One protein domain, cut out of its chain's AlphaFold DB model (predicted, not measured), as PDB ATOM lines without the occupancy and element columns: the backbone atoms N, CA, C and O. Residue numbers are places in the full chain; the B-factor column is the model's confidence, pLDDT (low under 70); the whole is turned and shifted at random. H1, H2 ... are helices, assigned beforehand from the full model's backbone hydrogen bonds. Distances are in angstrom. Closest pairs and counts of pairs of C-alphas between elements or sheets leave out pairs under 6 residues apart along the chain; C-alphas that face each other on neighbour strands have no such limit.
ATOM      1  N   ASP A 316      41.845  27.637  37.305       86.56
ATOM      2  CA  ASP A 316      40.642  27.597  36.461       86.56
ATOM      3  C   ASP A 316      40.539  28.767  35.458       86.56
ATOM      4  O   ASP A 316      39.881  28.629  34.425       86.56
ATOM      5  N   ARG A 317      41.293  29.863  35.657       81.56
ATOM      6  CA  ARG A 317      41.487  30.927  34.645       81.56
ATOM      7  C   ARG A 317      42.083  30.405  33.330       81.56
ATOM      8  O   ARG A 317      41.862  31.028  32.294       81.56
ATOM      9  N   ILE A 318      42.782  29.266  33.336       82.38
ATOM     10  CA  ILE A 318      43.355  28.649  32.129       82.38
ATOM     11  C   ILE A 318      42.252  28.226  31.132       82.38
ATOM     12  O   ILE A 318      42.498  28.234  29.927       82.38
ATOM     13  N   LEU A 319      41.013  27.959  31.582       80.00
ATOM     14  CA  LEU A 319      39.869  27.694  30.686       80.00
ATOM     15  C   LEU A 319      39.427  28.918  29.871       80.00
ATOM     16  O   LEU A 319      38.785  28.753  28.836       80.00
ATOM     17  N   ASN A 320      39.773  30.129  30.313       80.81
ATOM     18  CA  ASN A 320      39.429  31.375  29.623       80.81
ATOM     19  C   ASN A 320      40.446  31.739  28.521       80.81
ATOM     20  O   ASN A 320      40.256  32.725  27.808       80.81
ATOM     21  N   LEU A 321      41.537  30.975  28.383       80.31
ATOM     22  CA  LEU A 321      42.533  31.168  27.330       80.31
ATOM     23  C   LEU A 321      42.007  30.700  25.968       80.31
ATOM     24  O   LEU A 321      41.179  29.795  25.868       80.31
ATOM     25  N   SER A 322      42.527  31.278  24.880       77.94
ATOM     26  CA  SER A 322      42.194  30.778  23.544       77.94
ATOM     27  C   SER A 322      42.772  29.375  23.317       77.94
ATOM     28  O   SER A 322      43.783  28.994  23.906       77.94
ATOM     29  N   LYS A 323      42.187  28.608  22.385       76.56
ATOM     30  CA  LYS A 323      42.651  27.246  22.050       76.56
ATOM     31  C   LYS A 323      44.134  27.175  21.634       76.56
ATOM     32  O   LYS A 323      44.752  26.129  21.795       76.56
ATOM     33  N   ALA A 324      44.697  28.261  21.102       74.44
ATOM     34  CA  ALA A 324      46.122  28.344  20.774       74.44
ATOM     35  C   ALA A 324      46.998  28.547  22.024       74.44
ATOM     36  O   ALA A 324      48.092  28.001  22.102       74.44
ATOM     37  N   GLU A 325      46.506  29.296  23.009       72.50
ATOM     38  CA  GLU A 325      47.207  29.581  24.267       72.50
ATOM     39  C   GLU A 325      47.090  28.428  25.268       72.50
ATOM     40  O   GLU A 325      48.036  28.166  25.996       72.50
ATOM     41  N   ALA A 326      45.981  27.682  25.265       78.94
ATOM     42  CA  ALA A 326      45.804  26.479  26.082       78.94
ATOM     43  C   ALA A 326      46.567  25.243  25.550       78.94
ATOM     44  O   ALA A 326      46.584  24.201  26.206       78.94
ATOM     45  N   ALA A 327      47.206  25.328  24.375       82.12
ATOM     46  CA  ALA A 327      47.817  24.182  23.692       82.12
ATOM     47  C   ALA A 327      48.934  23.486  24.497       82.12
ATOM     48  O   ALA A 327      49.128  22.280  24.346       82.12
ATOM     49  N   PHE A 328      49.619  24.198  25.403       84.75
ATOM     50  CA  PHE A 328      50.638  23.604  26.278       84.75
ATOM     51  C   PHE A 328      50.073  22.505  27.196       84.75
ATOM     52  O   PHE A 328      50.809  21.593  27.572       84.75
ATOM     53  N   LEU A 329      48.775  22.544  27.537       86.00
ATOM     54  CA  LEU A 329      48.142  21.483  28.324       86.00
ATOM     55  C   LEU A 329      48.139  20.151  27.568       86.00
ATOM     56  O   LEU A 329      48.331  19.109  28.188       86.00
ATOM     57  N   GLU A 330      47.970  20.163  26.246       86.00
ATOM     58  CA  GLU A 330      48.025  18.946  25.429       86.00
ATOM     59  C   GLU A 330      49.440  18.343  25.452       86.00
ATOM     60  O   GLU A 330      49.594  17.152  25.723       86.00
ATOM     61  N   GLU A 331      50.482  19.173  25.310       86.25
ATOM     62  CA  GLU A 331      51.885  18.742  25.427       86.25
ATOM     63  C   GLU A 331      52.228  18.219  26.839       86.25
ATOM     64  O   GLU A 331      52.941  17.220  26.994       86.25
ATOM     65  N   MET A 332      51.686  18.846  27.890       87.12
ATOM     66  CA  MET A 332      51.812  18.361  29.271       87.12
ATOM     67  C   MET A 332      51.073  17.035  29.498       87.12
ATOM     68  O   MET A 332      51.569  16.184  30.238       87.12
ATOM     69  N   MET A 333      49.916  16.829  28.865       88.38
ATOM     70  CA  MET A 333      49.156  15.578  28.954       88.38
ATOM     71  C   MET A 333      49.801  14.437  28.159       88.38
ATOM     72  O   MET A 333      49.705  13.286  28.591       88.38
ATOM     73  N   ASP A 334      50.496  14.727  27.055       87.00
ATOM     74  CA  ASP A 334      51.246  13.744  26.258       87.00
ATOM     75  C   ASP A 334      52.580  13.340  26.917       87.00
ATOM     76  O   ASP A 334      53.009  12.185  26.824       87.00
ATOM     77  N   SER A 335      53.203  14.240  27.682       86.69
ATOM     78  CA  SER A 335      54.377  13.931  28.507       86.69
ATOM     79  C   SER A 335      54.002  13.151  29.776       86.69
ATOM     80  O   SER A 335      53.506  13.730  30.740       86.69
ATOM     81  N   SER A 336      54.350  11.858  29.862       84.12
ATOM     82  CA  SER A 336      54.190  11.057  31.102       84.12
ATOM     83  C   SER A 336      54.850  11.707  32.333       84.12
ATOM     84  O   SER A 336      54.405  11.485  33.459       84.12
ATOM     85  N   ARG A 337      55.884  12.548  32.162       81.44
ATOM     86  CA  ARG A 337      56.480  13.255  33.304       81.44
ATOM     87  C   ARG A 337      55.585  14.387  33.830       81.44
ATOM     88  O   ARG A 337      55.498  14.537  35.045       81.44
ATOM     89  N   TRP A 338      54.926  15.159  32.961       86.12
ATOM     90  CA  TRP A 338      54.036  16.263  33.365       86.12
ATOM     91  C   TRP A 338      52.622  15.786  33.711       86.12
ATOM     92  O   TRP A 338      52.031  16.269  34.672       86.12
ATOM     93  N   ARG A 339      52.127  14.757  33.019       90.31
ATOM     94  CA  ARG A 339      50.899  14.020  33.344       90.31
ATOM     95  C   ARG A 339      50.823  13.628  34.821       90.31
ATOM     96  O   ARG A 339      49.789  13.827  35.446       90.31
ATOM     97  N   LYS A 340      51.925  13.140  35.405       86.69
ATOM     98  CA  LYS A 340      52.015  12.792  36.837       86.69
ATOM     99  C   LYS A 340      51.793  13.996  37.758       86.69
ATOM    100  O   LYS A 340      51.163  13.831  38.792       86.69
ATOM    101  N   LEU A 341      52.253  15.190  37.379       87.81
ATOM    102  CA  LEU A 341      51.991  16.420  38.134       87.81
ATOM    103  C   LEU A 341      50.514  16.830  38.040       87.81
ATOM    104  O   LEU A 341      49.923  17.139  39.066       87.81
ATOM    105  N   LEU A 342      49.907  16.777  36.849       88.12
ATOM    106  CA  LEU A 342      48.477  17.076  36.667       88.12
ATOM    107  C   LEU A 342      47.581  16.115  37.470       88.12
ATOM    108  O   LEU A 342      46.630  16.553  38.113       88.12
ATOM    109  N   ILE A 343      47.922  14.822  37.476       87.12
ATOM    110  CA  ILE A 343      47.251  13.783  38.271       87.12
ATOM    111  C   ILE A 343      47.444  14.026  39.780       87.12
ATOM    112  O   ILE A 343      46.484  13.963  40.541       87.12
ATOM    113  N   ASP A 344      48.659  14.346  40.235       85.50
ATOM    114  CA  ASP A 344      48.904  14.648  41.653       85.50
ATOM    115  C   ASP A 344      48.144  15.901  42.119       85.50
ATOM    116  O   ASP A 344      47.642  15.935  43.240       85.50
ATOM    117  N   LEU A 345      48.051  16.934  41.274       86.56
ATOM    118  CA  LEU A 345      47.298  18.152  41.576       86.56
ATOM    119  C   LEU A 345      45.791  17.878  41.659       86.56
ATOM    120  O   LEU A 345      45.135  18.435  42.537       86.56
ATOM    121  N   SER A 346      45.238  17.000  40.810       85.19
ATOM    122  CA  SER A 346      43.805  16.665  40.854       85.19
ATOM    123  C   SER A 346      43.404  15.893  42.119       85.19
ATOM    124  O   SER A 346      42.256  15.996  42.541       85.19
ATOM    125  N   ALA A 347      44.336  15.186  42.771       82.25
ATOM    126  CA  ALA A 347      44.102  14.595  44.094       82.25
ATOM    127  C   ALA A 347      43.949  15.651  45.209       82.25
ATOM    128  O   ALA A 347      43.192  15.432  46.154       82.25
ATOM    129  N   VAL A 348      44.669  16.776  45.105       83.38
ATOM    130  CA  VAL A 348      44.690  17.855  46.112       83.38
ATOM    131  C   VAL A 348      43.561  18.863  45.878       83.38
ATOM    132  O   VAL A 348      42.880  19.260  46.818       83.38
ATOM    133  N   HIS A 349      43.323  19.255  44.625       83.56
ATOM    134  CA  HIS A 349      42.375  20.308  44.248       83.56
ATOM    135  C   HIS A 349      41.199  19.741  43.439       83.56
ATOM    136  O   HIS A 349      40.988  20.104  42.280       83.56
ATOM    137  N   LYS A 350      40.428  18.845  44.071       80.69
ATOM    138  CA  LYS A 350      39.314  18.100  43.451       80.69
ATOM    139  C   LYS A 350      38.285  18.980  42.731       80.69
ATOM    140  O   LYS A 350      37.701  18.550  41.742       80.69
ATOM    141  N   ASP A 351      38.090  20.211  43.205       82.62
ATOM    142  CA  ASP A 351      37.053  21.121  42.709       82.62
ATOM    143  C   ASP A 351      37.501  22.014  41.535       82.62
ATOM    144  O   ASP A 351      36.748  22.915  41.158       82.62
ATOM    145  N   SER A 352      38.720  21.845  41.001       88.25
ATOM    146  CA  SER A 352      39.223  22.622  39.854       88.25
ATOM    147  C   SER A 352      38.697  22.065  38.531       88.25
ATOM    148  O   SER A 352      38.958  20.915  38.166       88.25
ATOM    149  N   ALA A 353      38.006  22.909  37.767       85.44
ATOM    150  CA  ALA A 353      37.472  22.553  36.459       85.44
ATOM    151  C   ALA A 353      38.575  22.181  35.446       85.44
ATOM    152  O   ALA A 353      38.383  21.258  34.649       85.44
ATOM    153  N   VAL A 354      39.750  22.828  35.503       88.81
ATOM    154  CA  VAL A 354      40.914  22.466  34.664       88.81
ATOM    155  C   VAL A 354      41.431  21.079  34.999       88.81
ATOM    156  O   VAL A 354      41.654  20.277  34.095       88.81
ATOM    157  N   LEU A 355      41.614  20.770  36.282       87.56
ATOM    158  CA  LEU A 355      42.184  19.486  36.686       87.56
ATOM    159  C   LEU A 355      41.221  18.324  36.400       87.56
ATOM    160  O   LEU A 355      41.667  17.275  35.933       87.56
ATOM    161  N   ILE A 356      39.908  18.537  36.543       85.12
ATOM    162  CA  ILE A 356      38.875  17.591  36.092       85.12
ATOM    163  C   ILE A 356      38.951  17.382  34.568       85.12
ATOM    164  O   ILE A 356      38.946  16.238  34.104       85.12
ATOM    165  N   TYR A 357      39.053  18.459  33.778       87.62
ATOM    166  CA  TYR A 357      39.202  18.373  32.320       87.62
ATOM    167  C   TYR A 357      40.466  17.598  31.920       87.62
ATOM    168  O   TYR A 357      40.382  16.650  31.134       87.62
ATOM    169  N   CYS A 358      41.619  17.940  32.502       88.19
ATOM    170  CA  CYS A 358      42.882  17.252  32.261       88.19
ATOM    171  C   CYS A 358      42.784  15.766  32.616       88.19
ATOM    172  O   CYS A 358      43.197  14.928  31.818       88.19
ATOM    173  N   LEU A 359      42.183  15.400  33.753       86.38
ATOM    174  CA  LEU A 359      42.040  13.997  34.143       86.38
ATOM    175  C   LEU A 359      41.165  13.204  33.155       86.38
ATOM    176  O   LEU A 359      41.522  12.091  32.762       86.38
ATOM    177  N   GLN A 360      40.059  13.792  32.685       86.12
ATOM    178  CA  GLN A 360      39.221  13.193  31.641       86.12
ATOM    179  C   GLN A 360      39.954  13.074  30.296       86.12
ATOM    180  O   GLN A 360      39.792  12.075  29.594       86.12
ATOM    181  N   ALA A 361      40.764  14.063  29.916       86.19
ATOM    182  CA  ALA A 361      41.544  14.041  28.681       86.19
ATOM    183  C   ALA A 361      42.715  13.036  28.739       86.19
ATOM    184  O   ALA A 361      42.977  12.345  27.755       86.19
ATOM    185  N   ILE A 362      43.362  12.872  29.898       87.12
ATOM    186  CA  ILE A 362      44.386  11.845  30.158       87.12
ATOM    187  C   ILE A 362      43.767  10.433  30.135       87.12
ATOM    188  O   ILE A 362      44.363   9.509  29.578       87.12
ATOM    189  N   SER A 363      42.550  10.265  30.665       86.19
ATOM    190  CA  SER A 363      41.783   9.016  30.553       86.19
ATOM    191  C   SER A 363      41.399   8.701  29.100       86.19
ATOM    192  O   SER A 363      41.650   7.593  28.633       86.19
ATOM    193  N   LYS A 364      40.912   9.682  28.325       86.00
ATOM    194  CA  LYS A 364      40.622   9.516  26.883       86.00
ATOM    195  C   LYS A 364      41.853   9.124  26.048       86.00
ATOM    196  O   LYS A 364      41.696   8.479  25.017       86.00
ATOM    197  N   ARG A 365      43.065   9.471  26.500       85.50
ATOM    198  CA  ARG A 365      44.353   9.031  25.924       85.50
ATOM    199  C   ARG A 365      44.769   7.603  26.328       85.50
ATOM    200  O   ARG A 365      45.752   7.088  25.808       85.50
ATOM    201  N   GLY A 366      44.037   6.954  27.237       82.00
ATOM    202  CA  GLY A 366      44.268   5.573  27.675       82.00
ATOM    203  C   GLY A 366      45.226   5.406  28.859       82.00
ATOM    204  O   GLY A 366      45.562   4.277  29.211       82.00
ATOM    205  N   HIS A 367      45.672   6.485  29.511       83.88
ATOM    206  CA  HIS A 367      46.705   6.430  30.562       83.88
ATOM    207  C   HIS A 367      46.160   6.069  31.958       83.88
ATOM    208  O   HIS A 367      46.557   6.637  32.975       83.88
ATOM    209  N   HIS A 368      45.242   5.103  32.011       82.56
ATOM    210  CA  HIS A 368      44.468   4.755  33.202       82.56
ATOM    211  C   HIS A 368      45.332   4.299  34.390       82.56
ATOM    212  O   HIS A 368      45.152   4.814  35.493       82.56
ATOM    213  N   ARG A 369      46.326   3.426  34.172       77.56
ATOM    214  CA  ARG A 369      47.231   2.935  35.237       77.56
ATOM    215  C   ARG A 369      48.047   4.048  35.914       77.56
ATOM    216  O   ARG A 369      48.304   3.967  37.112       77.56
ATOM    217  N   GLU A 370      48.401   5.125  35.200       81.81
ATOM    218  CA  GLU A 370      49.068   6.292  35.814       81.81
ATOM    219  C   GLU A 370      48.132   7.070  36.755       81.81
ATOM    220  O   GLU A 370      48.608   7.659  37.724       81.81
ATOM    221  N   ILE A 371      46.814   7.030  36.511       81.69
ATOM    222  CA  ILE A 371      45.798   7.607  37.400       81.69
ATOM    223  C   ILE A 371      45.553   6.684  38.605       81.69
ATOM    224  O   ILE A 371      45.570   7.160  39.738       81.69
ATOM    225  N   VAL A 372      45.357   5.371  38.394       76.50
ATOM    226  CA  VAL A 372      45.066   4.396  39.477       76.50
ATOM    227  C   VAL A 372      46.150   4.391  40.562       76.50
ATOM    228  O   VAL A 372      45.845   4.275  41.750       76.50
ATOM    229  N   LYS A 373      47.421   4.554  40.177       78.69
ATOM    230  CA  LYS A 373      48.551   4.569  41.119       78.69
ATOM    231  C   LYS A 373      48.713   5.888  41.902       78.69
ATOM    232  O   LYS A 373      49.672   5.998  42.663       78.69
ATOM    233  N   ARG A 374      47.839   6.894  41.715       75.06
ATOM    234  CA  ARG A 374      48.001   8.257  42.283       75.06
ATOM    235  C   ARG A 374      46.724   8.933  42.801       75.06
ATOM    236  O   ARG A 374      46.806   9.668  43.777       75.06
ATOM    237  N   VAL A 375      45.566   8.701  42.180       72.12
ATOM    238  CA  VAL A 375      44.286   9.354  42.525       72.12
ATOM    239  C   VAL A 375      43.259   8.302  42.929       72.12
ATOM    240  O   VAL A 375      43.098   7.290  42.244       72.12
ATOM    241  N   ASN A 376      42.506   8.563  44.001       67.94
ATOM    242  CA  ASN A 376      41.334   7.757  44.325       67.94
ATOM    243  C   ASN A 376      40.201   8.066  43.328       67.94
ATOM    244  O   ASN A 376      39.600   9.135  43.360       67.94
ATOM    245  N   GLN A 377      39.925   7.144  42.406       63.22
ATOM    246  CA  GLN A 377      39.067   7.419  41.246       63.22
ATOM    247  C   GLN A 377      37.568   7.538  41.567       63.22
ATOM    248  O   GLN A 377      36.796   7.931  40.693       63.22
ATOM    249  N   SER A 378      37.150   7.241  42.803       64.50
ATOM    250  CA  SER A 378      35.754   7.358  43.243       64.50
ATOM    251  C   SER A 378      35.167   8.762  43.071       64.50
ATOM    252  O   SER A 378      33.965   8.889  42.861       64.50
ATOM    253  N   ASP A 379      36.004   9.802  43.113       68.62
ATOM    254  CA  ASP A 379      35.587  11.200  42.938       68.62
ATOM    255  C   ASP A 379      35.116  11.512  41.497       68.62
ATOM    256  O   ASP A 379      34.400  12.487  41.263       68.62
ATOM    257  N   HIS A 380      35.501  10.694  40.506       77.12
ATOM    258  CA  HIS A 380      35.295  10.976  39.082       77.12
ATOM    259  C   HIS A 380      34.825   9.736  38.302       77.12
ATOM    260  O   HIS A 380      35.568   9.143  37.516       77.12
ATOM    261  N   PHE A 381      33.546   9.377  38.468       82.94
ATOM    262  CA  PHE A 381      32.937   8.169  37.890       82.94
ATOM    263  C   PHE A 381      33.202   7.952  36.384       82.94
ATOM    264  O   PHE A 381      33.434   6.822  35.963       82.94
ATOM    265  N   ALA A 382      33.229   9.010  35.566       82.94
ATOM    266  CA  ALA A 382      33.521   8.887  34.132       82.94
ATOM    267  C   ALA A 382      34.943   8.355  33.845       82.94
ATOM    268  O   ALA A 382      35.125   7.555  32.929       82.94
ATOM    269  N   VAL A 383      35.933   8.760  34.651       84.50
ATOM    270  CA  VAL A 383      37.323   8.276  34.577       84.50
ATOM    271  C   VAL A 383      37.418   6.851  35.127       84.50
ATOM    272  O   VAL A 383      38.061   6.003  34.513       84.50
ATOM    273  N   PHE A 384      36.727   6.569  36.235       87.06
ATOM    274  CA  PHE A 384      36.652   5.232  36.830       87.06
ATOM    275  C   PHE A 384      36.037   4.192  35.876       87.06
ATOM    276  O   PHE A 384      36.587   3.106  35.718       87.06
ATOM    277  N   ASN A 385      34.942   4.526  35.185       88.75
ATOM    278  CA  ASN A 385      34.324   3.640  34.199       88.75
ATOM    279  C   ASN A 385      35.237   3.401  32.980       88.75
ATOM    280  O   ASN A 385      35.404   2.261  32.550       88.75
ATOM    281  N   ALA A 386      35.875   4.451  32.450       86.06
ATOM    282  CA  ALA A 386      36.820   4.319  31.338       86.06
ATOM    283  C   ALA A 386      38.044   3.458  31.711       86.06
ATOM    284  O   ALA A 386      38.464   2.611  30.919       86.06
ATOM    285  N   MET A 387      38.557   3.609  32.940       86.50
ATOM    286  CA  MET A 387      39.575   2.730  33.521       86.50
ATOM    287  C   MET A 387      39.073   1.286  33.593       86.50
ATOM    288  O   MET A 387      39.674   0.408  32.980       86.50
ATOM    289  N   LEU A 388      37.941   1.037  34.258       88.25
ATOM    290  CA  LEU A 388      37.404  -0.311  34.450       88.25
ATOM    291  C   LEU A 388      37.185  -1.024  33.106       88.25
ATOM    292  O   LEU A 388      37.577  -2.179  32.946       88.25
ATOM    293  N   GLN A 389      36.625  -0.330  32.113       87.81
ATOM    294  CA  GLN A 389      36.457  -0.859  30.761       87.81
ATOM    295  C   GLN A 389      37.810  -1.196  30.106       87.81
ATOM    296  O   GLN A 389      37.963  -2.287  29.553       87.81
ATOM    297  N   SER A 390      38.787  -0.287  30.180       84.44
ATOM    298  CA  SER A 390      40.139  -0.465  29.630       84.44
ATOM    299  C   SER A 390      40.836  -1.698  30.218       84.44
ATOM    300  O   SER A 390      41.335  -2.547  29.476       84.44
ATOM    301  N   GLU A 391      40.827  -1.838  31.542       81.38
ATOM    302  CA  GLU A 391      41.546  -2.917  32.220       81.38
ATOM    303  C   GLU A 391      40.815  -4.273  32.127       81.38
ATOM    304  O   GLU A 391      41.459  -5.314  31.982       81.38
ATOM    305  N   LEU A 392      39.473  -4.305  32.105       86.25
ATOM    306  CA  LEU A 392      38.723  -5.548  31.849       86.25
ATOM    307  C   LEU A 392      38.952  -6.080  30.424       86.25
ATOM    308  O   LEU A 392      39.047  -7.300  30.237       86.25
ATOM    309  N   ILE A 393      39.095  -5.183  29.438       84.12
ATOM    310  CA  ILE A 393      39.519  -5.523  28.071       84.12
ATOM    311  C   ILE A 393      40.953  -6.071  28.079       84.12
ATOM    312  O   ILE A 393      41.208  -7.095  27.441       84.12
ATOM    313  N   LEU A 394      41.874  -5.459  28.830       81.25
ATOM    314  CA  LEU A 394      43.257  -5.930  28.953       81.25
ATOM    315  C   LEU A 394      43.324  -7.352  29.547       81.25
ATOM    316  O   LEU A 394      43.935  -8.238  28.948       81.25
ATOM    317  N   ILE A 395      42.609  -7.620  30.645       79.38
ATOM    318  CA  ILE A 395      42.501  -8.956  31.266       79.38
ATOM    319  C   ILE A 395      41.900  -9.989  30.294       79.38
ATOM    320  O   ILE A 395      42.351 -11.143  30.245       79.38
ATOM    321  N   GLY A 396      40.919  -9.579  29.483       77.00
ATOM    322  CA  GLY A 396      40.364 -10.388  28.400       77.00
ATOM    323  C   GLY A 396      41.410 -10.732  27.335       77.00
ATOM    324  O   GLY A 396      41.617 -11.907  27.027       77.00
ATOM    325  N   ASN A 397      42.134  -9.735  26.826       77.06
ATOM    326  CA  ASN A 397      43.161  -9.901  25.793       77.06
ATOM    327  C   ASN A 397      44.319 -10.800  26.260       77.06
ATOM    328  O   ASN A 397      44.672 -11.751  25.561       77.06
ATOM    329  N   VAL A 398      44.822 -10.603  27.486       71.31
ATOM    330  CA  VAL A 398      45.853 -11.450  28.135       71.31
ATOM    331  C   VAL A 398      45.334 -12.875  28.443       71.31
ATOM    332  O   VAL A 398      46.074 -13.757  28.879       71.31
ATOM    333  N   SER A 399      44.046 -13.149  28.215       65.12
ATOM    334  CA  SER A 399      43.460 -14.498  28.261       65.12
ATOM    335  C   SER A 399      43.247 -15.127  26.875       65.12
ATOM    336  O   SER A 399      43.038 -16.338  26.780       65.12
ATOM    337  N   VAL A 400      43.307 -14.332  25.803       62.00
ATOM    338  CA  VAL A 400      43.141 -14.770  24.407       62.00
ATOM    339  C   VAL A 400      44.497 -14.957  23.717       62.00
ATOM    340  O   VAL A 400      44.667 -15.933  22.980       62.00
ATOM    341  N   SER A 401      45.465 -14.078  23.991       57.81
ATOM    342  CA  SER A 401      46.876 -14.259  23.632       57.81
ATOM    343  C   SER A 401      47.476 -15.380  24.478       57.81
ATOM    344  O   SER A 401      47.455 -15.327  25.706       57.81
ATOM    345  N   ALA A 402      47.953 -16.442  23.828       48.84
ATOM    346  CA  ALA A 402      48.296 -17.680  24.524       48.84
ATOM    347  C   ALA A 402      49.775 -17.808  24.931       48.84
ATOM    348  O   ALA A 402      50.050 -18.657  25.775       48.84
ATOM    349  N   GLU A 403      50.695 -17.045  24.317       47.25
ATOM    350  CA  GLU A 403      52.077 -17.537  24.134       47.25
ATOM    351  C   GLU A 403      53.196 -16.482  23.915       47.25
ATOM    352  O   GLU A 403      54.305 -16.877  23.568       47.25
ATOM    353  N   SER A 404      52.955 -15.173  24.096       40.78
ATOM    354  CA  SER A 404      53.943 -14.106  23.788       40.78
ATOM    355  C   SER A 404      54.357 -13.230  24.985       40.78
ATOM    356  O   SER A 404      55.515 -13.233  25.388       40.78
ATOM    357  N   ASP A 405      53.426 -12.489  25.583       45.34
ATOM    358  CA  ASP A 405      53.762 -11.306  26.394       45.34
ATOM    359  C   ASP A 405      53.849 -11.583  27.902       45.34
ATOM    360  O   ASP A 405      53.119 -10.993  28.688       45.34
ATOM    361  N   ILE A 406      54.736 -12.473  28.352       46.19
ATOM    362  CA  ILE A 406      54.734 -12.918  29.765       46.19
ATOM    363  C   ILE A 406      55.303 -11.857  30.740       46.19
ATOM    364  O   ILE A 406      55.149 -11.968  31.955       46.19
ATOM    365  N   SER A 407      55.816 -10.724  30.239       44.56
ATOM    366  CA  SER A 407      55.903  -9.476  31.030       44.56
ATOM    367  C   SER A 407      54.563  -9.111  31.685       44.56
ATOM    368  O   SER A 407      54.542  -8.607  32.807       44.56
ATOM    369  N   SER A 408      53.445  -9.499  31.062       49.88
ATOM    370  CA  SER A 408      52.106  -9.372  31.623       49.88
ATOM    371  C   SER A 408      51.832 -10.258  32.841       49.88
ATOM    372  O   SER A 408      50.726 -10.179  33.346       49.88
ATOM    373  N   ALA A 409      52.716 -11.158  33.289       42.09
ATOM    374  CA  ALA A 409      52.463 -11.954  34.498       42.09
ATOM    375  C   ALA A 409      52.606 -11.077  35.749       42.09
ATOM    376  O   ALA A 409      51.631 -10.847  36.458       42.09
ATOM    377  N   VAL A 410      53.796 -10.495  35.937       48.09
ATOM    378  CA  VAL A 410      54.066  -9.547  37.028       48.09
ATOM    379  C   VAL A 410      53.169  -8.317  36.890       48.09
ATOM    380  O   VAL A 410      52.582  -7.894  37.874       48.09
ATOM    381  N   GLU A 411      52.970  -7.795  35.672       59.12
ATOM    382  CA  GLU A 411      52.059  -6.663  35.462       59.12
ATOM    383  C   GLU A 411      50.568  -6.991  35.656       59.12
ATOM    384  O   GLU A 411      49.802  -6.051  35.857       59.12
ATOM    385  N   LEU A 412      50.134  -8.257  35.570       66.62
ATOM    386  CA  LEU A 412      48.732  -8.641  35.786       66.62
ATOM    387  C   LEU A 412      48.399  -8.731  37.270       66.62
ATOM    388  O   LEU A 412      47.310  -8.311  37.641       66.62
ATOM    389  N   ASP A 413      49.308  -9.230  38.103       69.12
ATOM    390  CA  ASP A 413      49.096  -9.219  39.552       69.12
ATOM    391  C   ASP A 413      49.164  -7.765  40.072       69.12
ATOM    392  O   ASP A 413      48.242  -7.323  40.754       69.12
ATOM    393  N   ASP A 414      50.122  -6.957  39.585       73.69
ATOM    394  CA  ASP A 414      50.165  -5.489  39.769       73.69
ATOM    395  C   ASP A 414      48.843  -4.803  39.352       73.69
ATOM    396  O   ASP A 414      48.361  -3.885  40.016       73.69
ATOM    397  N   LEU A 415      48.257  -5.238  38.227       77.12
ATOM    398  CA  LEU A 415      46.995  -4.721  37.690       77.12
ATOM    399  C   LEU A 415      45.782  -5.173  38.509       77.12
ATOM    400  O   LEU A 415      44.840  -4.399  38.667       77.12
ATOM    401  N   VAL A 416      45.774  -6.410  39.007       79.75
ATOM    402  CA  VAL A 416      44.716  -6.916  39.886       79.75
ATOM    403  C   VAL A 416      44.753  -6.159  41.209       79.75
ATOM    404  O   VAL A 416      43.697  -5.711  41.642       79.75
ATOM    405  N   ASP A 417      45.925  -5.908  41.792       79.38
ATOM    406  CA  ASP A 417      46.061  -5.098  43.009       79.38
ATOM    407  C   ASP A 417      45.669  -3.627  42.779       79.38
ATOM    408  O   ASP A 417      44.986  -3.026  43.613       79.38
ATOM    409  N   ASP A 418      46.040  -3.042  41.635       79.50
ATOM    410  CA  ASP A 418      45.578  -1.715  41.200       79.50
ATOM    411  C   ASP A 418      44.046  -1.650  41.065       79.50
ATOM    412  O   ASP A 418      43.408  -0.741  41.607       79.50
ATOM    413  N   LEU A 419      43.438  -2.628  40.387       83.75
ATOM    414  CA  LEU A 419      41.989  -2.725  40.202       83.75
ATOM    415  C   LEU A 419      41.248  -2.968  41.511       83.75
ATOM    416  O   LEU A 419      40.219  -2.339  41.747       83.75
ATOM    417  N   VAL A 420      41.752  -3.862  42.358       84.81
ATOM    418  CA  VAL A 420      41.172  -4.174  43.663       84.81
ATOM    419  C   VAL A 420      41.164  -2.921  44.529       84.81
ATOM    420  O   VAL A 420      40.109  -2.540  45.034       84.81
ATOM    421  N   ARG A 421      42.284  -2.194  44.601       82.44
ATOM    422  CA  ARG A 421      42.383  -0.912  45.315       82.44
ATOM    423  C   ARG A 421      41.405   0.137  44.776       82.44
ATOM    424  O   ARG A 421      40.750   0.815  45.565       82.44
ATOM    425  N   ALA A 422      41.280   0.266  43.452       81.38
ATOM    426  CA  ALA A 422      40.388   1.243  42.825       81.38
ATOM    427  C   ALA A 422      38.900   0.899  43.006       81.38
ATOM    428  O   ALA A 422      38.099   1.771  43.341       81.38
ATOM    429  N   CYS A 423      38.516  -0.364  42.820       85.81
ATOM    430  CA  CYS A 423      37.126  -0.809  42.921       85.81
ATOM    431  C   CYS A 423      36.654  -0.853  44.380       85.81
ATOM    432  O   CYS A 423      35.579  -0.344  44.686       85.81
ATOM    433  N   CYS A 424      37.467  -1.385  45.297       82.06
ATOM    434  CA  CYS A 424      37.149  -1.477  46.727       82.06
ATOM    435  C   CYS A 424      37.304  -0.149  47.496       82.06
ATOM    436  O   CYS A 424      37.085  -0.128  48.709       82.06
ATOM    437  N   SER A 425      37.670   0.947  46.816       78.69
ATOM    438  CA  SER A 425      37.855   2.283  47.405       78.69
ATOM    439  C   SER A 425      36.597   2.822  48.095       78.69
ATOM    440  O   SER A 425      36.683   3.430  49.161       78.69
ATOM    441  N   THR A 426      35.419   2.566  47.518       78.69
ATOM    442  CA  THR A 426      34.113   2.915  48.087       78.69
ATOM    443  C   THR A 426      33.103   1.790  47.877       78.69
ATOM    444  O   THR A 426      33.240   0.953  46.983       78.69
ATOM    445  N   SER A 427      32.026   1.797  48.664       80.12
ATOM    446  CA  SER A 427      30.897   0.886  48.462       80.12
ATOM    447  C   SER A 427      30.293   1.006  47.055       80.12
ATOM    448  O   SER A 427      29.969  -0.012  46.455       80.12
ATOM    449  N   TYR A 428      30.176   2.222  46.506       82.62
ATOM    450  CA  TYR A 428      29.578   2.459  45.184       82.62
ATOM    451  C   TYR A 428      30.458   1.963  44.025       82.62
ATOM    452  O   TYR A 428      29.960   1.289  43.124       82.62
ATOM    453  N   THR A 429      31.768   2.226  44.065       85.12
ATOM    454  CA  THR A 429      32.709   1.713  43.053       85.12
ATOM    455  C   THR A 429      32.743   0.184  43.047       85.12
ATOM    456  O   THR A 429      32.759  -0.419  41.976       85.12
ATOM    457  N   TYR A 430      32.664  -0.454  44.221       86.38
ATOM    458  CA  TYR A 430      32.585  -1.911  44.340       86.38
ATOM    459  C   TYR A 430      31.268  -2.463  43.774       86.38
ATOM    460  O   TYR A 430      31.294  -3.391  42.965       86.38
ATOM    461  N   LEU A 431      30.130  -1.859  44.154       84.69
ATOM    462  CA  LEU A 431      28.796  -2.195  43.640       84.69
ATOM    463  C   LEU A 431      28.778  -2.182  42.104       84.69
ATOM    464  O   LEU A 431      28.366  -3.160  41.479       84.69
ATOM    465  N   TYR A 432      29.288  -1.103  41.503       88.81
ATOM    466  CA  TYR A 432      29.357  -0.948  40.051       88.81
ATOM    467  C   TYR A 432      30.278  -1.983  39.390       88.81
ATOM    468  O   TYR A 432      29.858  -2.673  38.459       88.81
ATOM    469  N   SER A 433      31.513  -2.138  39.883       90.38
ATOM    470  CA  SER A 433      32.481  -3.075  39.299       90.38
ATOM    471  C   SER A 433      32.013  -4.524  39.354       90.38
ATOM    472  O   SER A 433      32.186  -5.253  38.376       90.38
ATOM    473  N   MET A 434      31.395  -4.947  40.461       86.94
ATOM    474  CA  MET A 434      30.883  -6.310  40.582       86.94
ATOM    475  C   MET A 434      29.711  -6.547  39.620       86.94
ATOM    476  O   MET A 434      29.653  -7.585  38.960       86.94
ATOM    477  N   GLU A 435      28.807  -5.576  39.469       86.50
ATOM    478  CA  GLU A 435      27.662  -5.695  38.563       86.50
ATOM    479  C   GLU A 435      28.069  -5.702  37.080       86.50
ATOM    480  O   GLU A 435      27.524  -6.479  36.289       86.50
ATOM    481  N   MET A 436      29.084  -4.913  36.707       89.06
ATOM    482  CA  MET A 436      29.697  -4.956  35.373       89.06
ATOM    483  C   MET A 436      30.416  -6.286  35.111       89.06
ATOM    484  O   MET A 436      30.241  -6.872  34.040       89.06
ATOM    485  N   LEU A 437      31.163  -6.813  36.091       89.38
ATOM    486  CA  LEU A 437      31.788  -8.138  36.004       89.38
ATOM    487  C   LEU A 437      30.751  -9.255  35.824       89.38
ATOM    488  O   LEU A 437      30.950 -10.130  34.983       89.38
ATOM    489  N   ARG A 438      29.623  -9.207  36.545       84.19
ATOM    490  CA  ARG A 438      28.528 -10.181  36.412       84.19
ATOM    491  C   ARG A 438      27.848 -10.110  35.044       84.19
ATOM    492  O   ARG A 438      27.596 -11.153  34.436       84.19
ATOM    493  N   HIS A 439      27.568  -8.908  34.541       86.88
ATOM    494  CA  HIS A 439      27.023  -8.716  33.192       86.88
ATOM    495  C   HIS A 439      27.976  -9.264  32.117       86.88
ATOM    496  O   HIS A 439      27.539  -9.956  31.194       86.88
ATOM    497  N   LEU A 440      29.279  -9.002  32.260       88.06
ATOM    498  CA  LEU A 440      30.319  -9.511  31.370       88.06
ATOM    499  C   LEU A 440      30.430 -11.042  31.437       88.06
ATOM    500  O   LEU A 440      30.448 -11.691  30.394       88.06
ATOM    501  N   GLU A 441      30.444 -11.629  32.638       85.75
ATOM    502  CA  GLU A 441      30.484 -13.081  32.850       85.75
ATOM    503  C   GLU A 441      29.267 -13.778  32.227       85.75
ATOM    504  O   GLU A 441      29.431 -14.749  31.486       85.75
ATOM    505  N   THR A 442      28.058 -13.269  32.485       84.00
ATOM    506  CA  THR A 442      26.801 -13.871  32.008       84.00
ATOM    507  C   THR A 442      26.764 -13.903  30.479       84.00
ATOM    508  O   THR A 442      26.610 -14.967  29.881       84.00
ATOM    509  N   ARG A 443      27.034 -12.763  29.828       84.75
ATOM    510  CA  ARG A 443      27.053 -12.673  28.358       84.75
ATOM    511  C   ARG A 443      28.221 -13.435  27.731       84.75
ATOM    512  O   ARG A 443      28.097 -13.962  26.627       84.75
ATOM    513  N   ALA A 444      29.359 -13.539  28.419       83.44
ATOM    514  CA  ALA A 444      30.471 -14.367  27.965       83.44
ATOM    515  C   ALA A 444      30.140 -15.868  28.030       83.44
ATOM    516  O   ALA A 444      30.561 -16.607  27.141       83.44
ATOM    517  N   LEU A 445      29.367 -16.319  29.026       82.25
ATOM    518  CA  LEU A 445      28.871 -17.697  29.113       82.25
ATOM    519  C   LEU A 445      27.863 -18.005  27.994       82.25
ATOM    520  O   LEU A 445      28.063 -18.983  27.278       82.25
ATOM    521  N   GLU A 446      26.876 -17.133  27.755       81.75
ATOM    522  CA  GLU A 446      25.936 -17.245  26.620       81.75
ATOM    523  C   GLU A 446      26.677 -17.404  25.276       81.75
ATOM    524  O   GLU A 446      26.358 -18.269  24.455       81.75
ATOM    525  N   VAL A 447      27.721 -16.599  25.052       81.06
ATOM    526  CA  VAL A 447      28.556 -16.686  23.844       81.06
ATOM    527  C   VAL A 447      29.429 -17.950  23.838       81.06
ATOM    528  O   VAL A 447      29.655 -18.511  22.766       81.06
ATOM    529  N   ALA A 448      29.891 -18.441  24.992       76.88
ATOM    530  CA  ALA A 448      30.715 -19.650  25.107       76.88
ATOM    531  C   ALA A 448      29.932 -20.965  24.926       76.88
ATOM    532  O   ALA A 448      30.500 -21.954  24.457       76.88
ATOM    533  N   GLU A 449      28.638 -20.992  25.255       71.81
ATOM    534  CA  GLU A 449      27.760 -22.129  24.951       71.81
ATOM    535  C   GLU A 449      27.501 -22.236  23.442       71.81
ATOM    536  O   GLU A 449      27.591 -23.324  22.866       71.81
ATOM    537  N   ASN A 450      27.290 -21.092  22.780       69.00
ATOM    538  CA  ASN A 450      27.136 -21.003  21.326       69.00
ATOM    539  C   ASN A 450      28.460 -21.218  20.557       69.00
ATOM    540  O   ASN A 450      28.455 -21.767  19.457       69.00
ATOM    541  N   ASN A 451      29.606 -20.826  21.127       64.38
ATOM    542  CA  ASN A 451      30.942 -21.011  20.552       64.38
ATOM    543  C   ASN A 451      31.901 -21.647  21.566       64.38
ATOM    544  O   ASN A 451      32.410 -20.967  22.458       64.38
ATOM    545  N   LYS A 452      32.255 -22.924  21.354       58.94
ATOM    546  CA  LYS A 452      33.141 -23.741  22.217       58.94
ATOM    547  C   LYS A 452      34.630 -23.326  22.186       58.94
ATOM    548  O   LYS A 452      35.527 -24.159  22.071       58.94
ATOM    549  N   GLY A 453      34.914 -22.028  22.275       61.91
ATOM    550  CA  GLY A 453      36.254 -21.454  22.296       61.91
ATOM    551  C   GLY A 453      36.929 -21.608  23.660       61.91
ATOM    552  O   GLY A 453      36.509 -21.014  24.656       61.91
ATOM    553  N   SER A 454      38.042 -22.340  23.705       69.31
ATOM    554  CA  SER A 454      38.864 -22.507  24.917       69.31
ATOM    555  C   SER A 454      39.435 -21.185  25.455       69.31
ATOM    556  O   SER A 454      39.616 -21.040  26.663       69.31
ATOM    557  N   ARG A 455      39.667 -20.200  24.576       72.31
ATOM    558  CA  ARG A 455      40.178 -18.861  24.922       72.31
ATOM    559  C   ARG A 455      39.161 -18.015  25.699       72.31
ATOM    560  O   ARG A 455      39.511 -17.452  26.729       72.31
ATOM    561  N   LEU A 456      37.893 -17.997  25.278       78.88
ATOM    562  CA  LEU A 456      36.824 -17.288  26.001       78.88
ATOM    563  C   LEU A 456      36.609 -17.893  27.397       78.88
ATOM    564  O   LEU A 456      36.526 -17.175  28.387       78.88
ATOM    565  N   ASN A 457      36.670 -19.224  27.498       80.00
ATOM    566  CA  ASN A 457      36.657 -19.934  28.777       80.00
ATOM    567  C   ASN A 457      37.869 -19.608  29.680       80.00
ATOM    568  O   ASN A 457      37.752 -19.706  30.901       80.00
ATOM    569  N   ARG A 458      39.020 -19.194  29.125       78.00
ATOM    570  CA  ARG A 458      40.159 -18.676  29.911       78.00
ATOM    571  C   ARG A 458      39.874 -17.260  30.433       78.00
ATOM    572  O   ARG A 458      40.145 -17.004  31.602       78.00
ATOM    573  N   ALA A 459      39.274 -16.386  29.619       80.50
ATOM    574  CA  ALA A 459      38.882 -15.031  30.029       80.50
ATOM    575  C   ALA A 459      37.828 -15.043  31.149       80.50
ATOM    576  O   ALA A 459      38.028 -14.408  32.181       80.50
ATOM    577  N   ILE A 460      36.778 -15.864  31.011       83.12
ATOM    578  CA  ILE A 460      35.739 -16.063  32.038       83.12
ATOM    579  C   ILE A 460      36.357 -16.483  33.381       83.12
ATOM    580  O   ILE A 460      35.983 -15.953  34.426       83.12
ATOM    581  N   ARG A 461      37.354 -17.382  33.372       81.88
ATOM    582  CA  ARG A 461      38.077 -17.777  34.594       81.88
ATOM    583  C   ARG A 461      38.850 -16.613  35.222       81.88
ATOM    584  O   ARG A 461      38.821 -16.497  36.442       81.88
ATOM    585  N   LYS A 462      39.501 -15.747  34.432       82.00
ATOM    586  CA  LYS A 462      40.209 -14.568  34.970       82.00
ATOM    587  C   LYS A 462      39.253 -13.514  35.531       82.00
ATOM    588  O   LYS A 462      39.498 -13.022  36.626       82.00
ATOM    589  N   TRP A 463      38.151 -13.205  34.846       86.62
ATOM    590  CA  TRP A 463      37.153 -12.259  35.366       86.62
ATOM    591  C   TRP A 463      36.475 -12.780  36.642       86.62
ATOM    592  O   TRP A 463      36.295 -12.015  37.588       86.62
ATOM    593  N   ARG A 464      36.193 -14.089  36.733       85.12
ATOM    594  CA  ARG A 464      35.696 -14.714  37.971       85.12
ATOM    595  C   ARG A 464      36.736 -14.685  39.102       85.12
ATOM    596  O   ARG A 464      36.366 -14.442  40.244       85.12
ATOM    597  N   ALA A 465      38.022 -14.875  38.798       81.38
ATOM    598  CA  ALA A 465      39.096 -14.730  39.784       81.38
ATOM    599  C   ALA A 465      39.246 -13.277  40.279       81.38
ATOM    600  O   ALA A 465      39.424 -13.061  41.474       81.38
ATOM    601  N   LEU A 466      39.095 -12.276  39.399       85.94
ATOM    602  CA  LEU A 466      39.055 -10.862  39.795       85.94
ATOM    603  C   LEU A 466      37.839 -10.560  40.687       85.94
ATOM    604  O   LEU A 466      38.004  -9.935  41.728       85.94
ATOM    605  N   SER A 467      36.648 -11.052  40.331       85.69
ATOM    606  CA  SER A 467      35.444 -10.957  41.174       85.69
ATOM    607  C   SER A 467      35.683 -11.552  42.570       85.69
ATOM    608  O   SER A 467      35.431 -10.883  43.568       85.69
ATOM    609  N   GLN A 468      36.287 -12.741  42.659       81.75
ATOM    610  CA  GLN A 468      36.667 -13.349  43.940       81.75
ATOM    611  C   GLN A 468      37.737 -12.540  44.692       81.75
ATOM    612  O   GLN A 468      37.700 -12.480  45.918       81.75
ATOM    613  N   SER A 469      38.681 -11.895  44.000       83.00
ATOM    614  CA  SER A 469      39.671 -11.006  44.630       83.00
ATOM    615  C   SER A 469      39.011  -9.753  45.225       83.00
ATOM    616  O   SER A 469      39.313  -9.366  46.353       83.00
ATOM    617  N   LEU A 470      38.027  -9.179  44.524       85.25
ATOM    618  CA  LEU A 470      37.215  -8.057  45.006       85.25
ATOM    619  C   LEU A 470      36.352  -8.440  46.221       85.25
ATOM    620  O   LEU A 470      36.343  -7.703  47.205       85.25
ATOM    621  N   GLU A 471      35.670  -9.595  46.192       80.50
ATOM    622  CA  GLU A 471      34.929 -10.114  47.357       80.50
ATOM    623  C   GLU A 471      35.870 -10.315  48.557       80.50
ATOM    624  O   GLU A 471      35.605  -9.804  49.646       80.50
ATOM    625  N   ASN A 472      37.010 -10.991  48.356       78.44
ATOM    626  CA  ASN A 472      38.017 -11.184  49.403       78.44
ATOM    627  C   ASN A 472      38.514  -9.842  49.969       78.44
ATOM    628  O   ASN A 472      38.579  -9.691  51.181       78.44
ATOM    629  N   SER A 473      38.809  -8.849  49.128       80.12
ATOM    630  CA  SER A 473      39.317  -7.536  49.556       80.12
ATOM    631  C   SER A 473      38.320  -6.697  50.371       80.12
ATOM    632  O   SER A 473      38.733  -5.803  51.113       80.12
ATOM    633  N   MET A 474      37.017  -6.964  50.264       76.25
ATOM    634  CA  MET A 474      35.990  -6.290  51.071       76.25
ATOM    635  C   MET A 474      35.588  -7.069  52.331       76.25
ATOM    636  O   MET A 474      35.023  -6.470  53.246       76.25
ATOM    637  N   ILE A 475      35.864  -8.377  52.383       71.81
ATOM    638  CA  ILE A 475      35.522  -9.256  53.513       71.81
ATOM    639  C   ILE A 475      36.726  -9.486  54.443       71.81
ATOM    640  O   ILE A 475      36.541  -9.659  55.649       71.81
ATOM    641  N   ASP A 476      37.954  -9.492  53.916       67.12
ATOM    642  CA  ASP A 476      39.150  -9.818  54.691       67.12
ATOM    643  C   ASP A 476      39.509  -8.697  55.687       67.12
ATOM    644  O   ASP A 476      39.751  -7.555  55.274       67.12
ATOM    645  N   PRO A 477      39.594  -9.007  56.997       56.03
ATOM    646  CA  PRO A 477      39.850  -8.020  58.044       56.03
ATOM    647  C   PRO A 477      41.245  -7.383  57.998       56.03
ATOM    648  O   PRO A 477      41.459  -6.397  58.702       56.03
ATOM    649  N   SER A 478      42.185  -7.955  57.237       53.56
ATOM    650  CA  SER A 478      43.604  -7.581  57.238       53.56
ATOM    651  C   SER A 478      44.040  -6.697  56.067       53.56
ATOM    652  O   SER A 478      45.162  -6.198  56.079       53.56
ATOM    653  N   THR A 479      43.185  -6.470  55.061       55.69
ATOM    654  CA  THR A 479      43.573  -5.652  53.899       55.69
ATOM    655  C   THR A 479      43.775  -4.178  54.284       55.69
ATOM    656  O   THR A 479      42.821  -3.529  54.725       55.69
ATOM    657  N   PRO A 480      44.980  -3.601  54.097       45.84
ATOM    658  CA  PRO A 480      45.212  -2.197  54.395       45.84
ATOM    659  C   PRO A 480      44.506  -1.334  53.347       45.84
ATOM    660  O   PRO A 480      44.935  -1.227  52.200       45.84
ATOM    661  N   SER A 481      43.414  -0.683  53.737       46.78
ATOM    662  CA  SER A 481      42.895   0.446  52.973       46.78
ATOM    663  C   SER A 481      43.851   1.626  53.134       46.78
ATOM    664  O   SER A 481      44.073   2.072  54.255       46.78
ATOM    665  N   ASN A 482      44.342   2.189  52.026       44.12
ATOM    666  CA  ASN A 482      45.259   3.344  52.024       44.12
ATOM    667  C   ASN A 482      44.676   4.638  52.648       44.12
ATOM    668  O   ASN A 482      45.355   5.660  52.677       44.12
ATOM    669  N   ALA A 483      43.432   4.614  53.134       41.97
ATOM    670  CA  ALA A 483      42.881   5.637  54.011       41.97
ATOM    671  C   ALA A 483      43.304   5.356  55.463       41.97
ATOM    672  O   ALA A 483      42.815   4.417  56.095       41.97
ATOM    673  N   SER A 484      44.194   6.190  55.997       35.22
ATOM    674  CA  SER A 484      44.554   6.194  57.417       35.22
ATOM    675  C   SER A 484      43.313   6.388  58.294       35.22
ATOM    676  O   SER A 484      42.567   7.346  58.100       35.22
ATOM    677  N   GLY A 485      43.107   5.508  59.279       44.31
ATOM    678  CA  GLY A 485      42.047   5.668  60.280       44.31
ATOM    679  C   GLY A 485      40.631   5.282  59.832       44.31
ATOM    680  O   GLY A 485      39.669   5.934  60.234       44.31
TER     681      GLY A 485
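Overview. This is residues 316 to 485 of the 875 residues of the protein "Negative elongation factor C/D" of Fistulifera solaris (UniProt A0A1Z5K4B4). An up-and-down bundle of four helices, H6 to H9, each running against the one before it, makes one end of the domain, and a smaller group, H1 to H4, makes the other. Short H5 sits between them, and H6 meets H4 near its first residues. The printed part has 170 residues with nine named helices, H1 to H9 in order, and no named strand: all helix. It is only just compact, close to loose, with a radius of gyration of the C-alphas of 18.1 A and spans of 56 by 39 by 28 A.

Along the chain. H1, residues 316 to 320, begins at C-alpha (40.642, 27.597, 36.461). H2 is residues 328 to 334, H3 336 to 348, H4 353 to 364 and H5 368 to 372. H6, 381 to 400, is 28.5 A long; H7, 407 to 423, 23.9 A; H8, 427 to 450, 35.1 A. H9, 454 to 475, 31.7 A, ends at (35.522, -9.256, 53.513).

Arrangement. Residues 392 to 400 of H6 touch residues 455 to 463 of H9, a steep tilt of 45 degrees, opposite ways; the closest C-alphas of the two helices, as in each pair of residues after this one, are those of Ser 399 and Ala 459, 4.9 A apart. H1 touches H4 with residues 353 to 354 of H4 alone (Asp 316 and Val 354, 5.4 A). H2 and H3 touch only at the corner (Met 333 and Arg 339, 5.0 A). H3 touches H4 (Ser 346 and Leu 355, 5.3 A), a steep tilt of 47 degrees, opposite ways. Residues 359 to 364 of H4 touch residues 382 to 387 of H6 (Gln 360 and Val 383, 6.0 A). H5 touches H6 (His 368 and Met 387, 5.3 A). H6 and H7, a hairpin, touch (Val 398 and Ser 408, 7.5 A). H8 and H9, a hairpin, touch (Glu 441 and Ile 460, 6.1 A), a shallow tilt of 22 degrees. H1 is apart from H9. Every O i to N i+4 pair is within hydrogen-bond range in H2 and H4 to H9; H3 has 6 of 9, and H1 0 of 1 but 2 of 2 O i to N i+3 pairs.

Size, cuts and confidence. The C-alphas of Arg 317 and Lys 452, the two farthest apart, are 56.7 A apart. The printed part has no cut and no long link. Residues 320 to 325 stand free. Mean pLDDT of the printed part is 77.3; residues 376 to 379, 399 to 413, 450 to 454 and 476 to 485 are under 70.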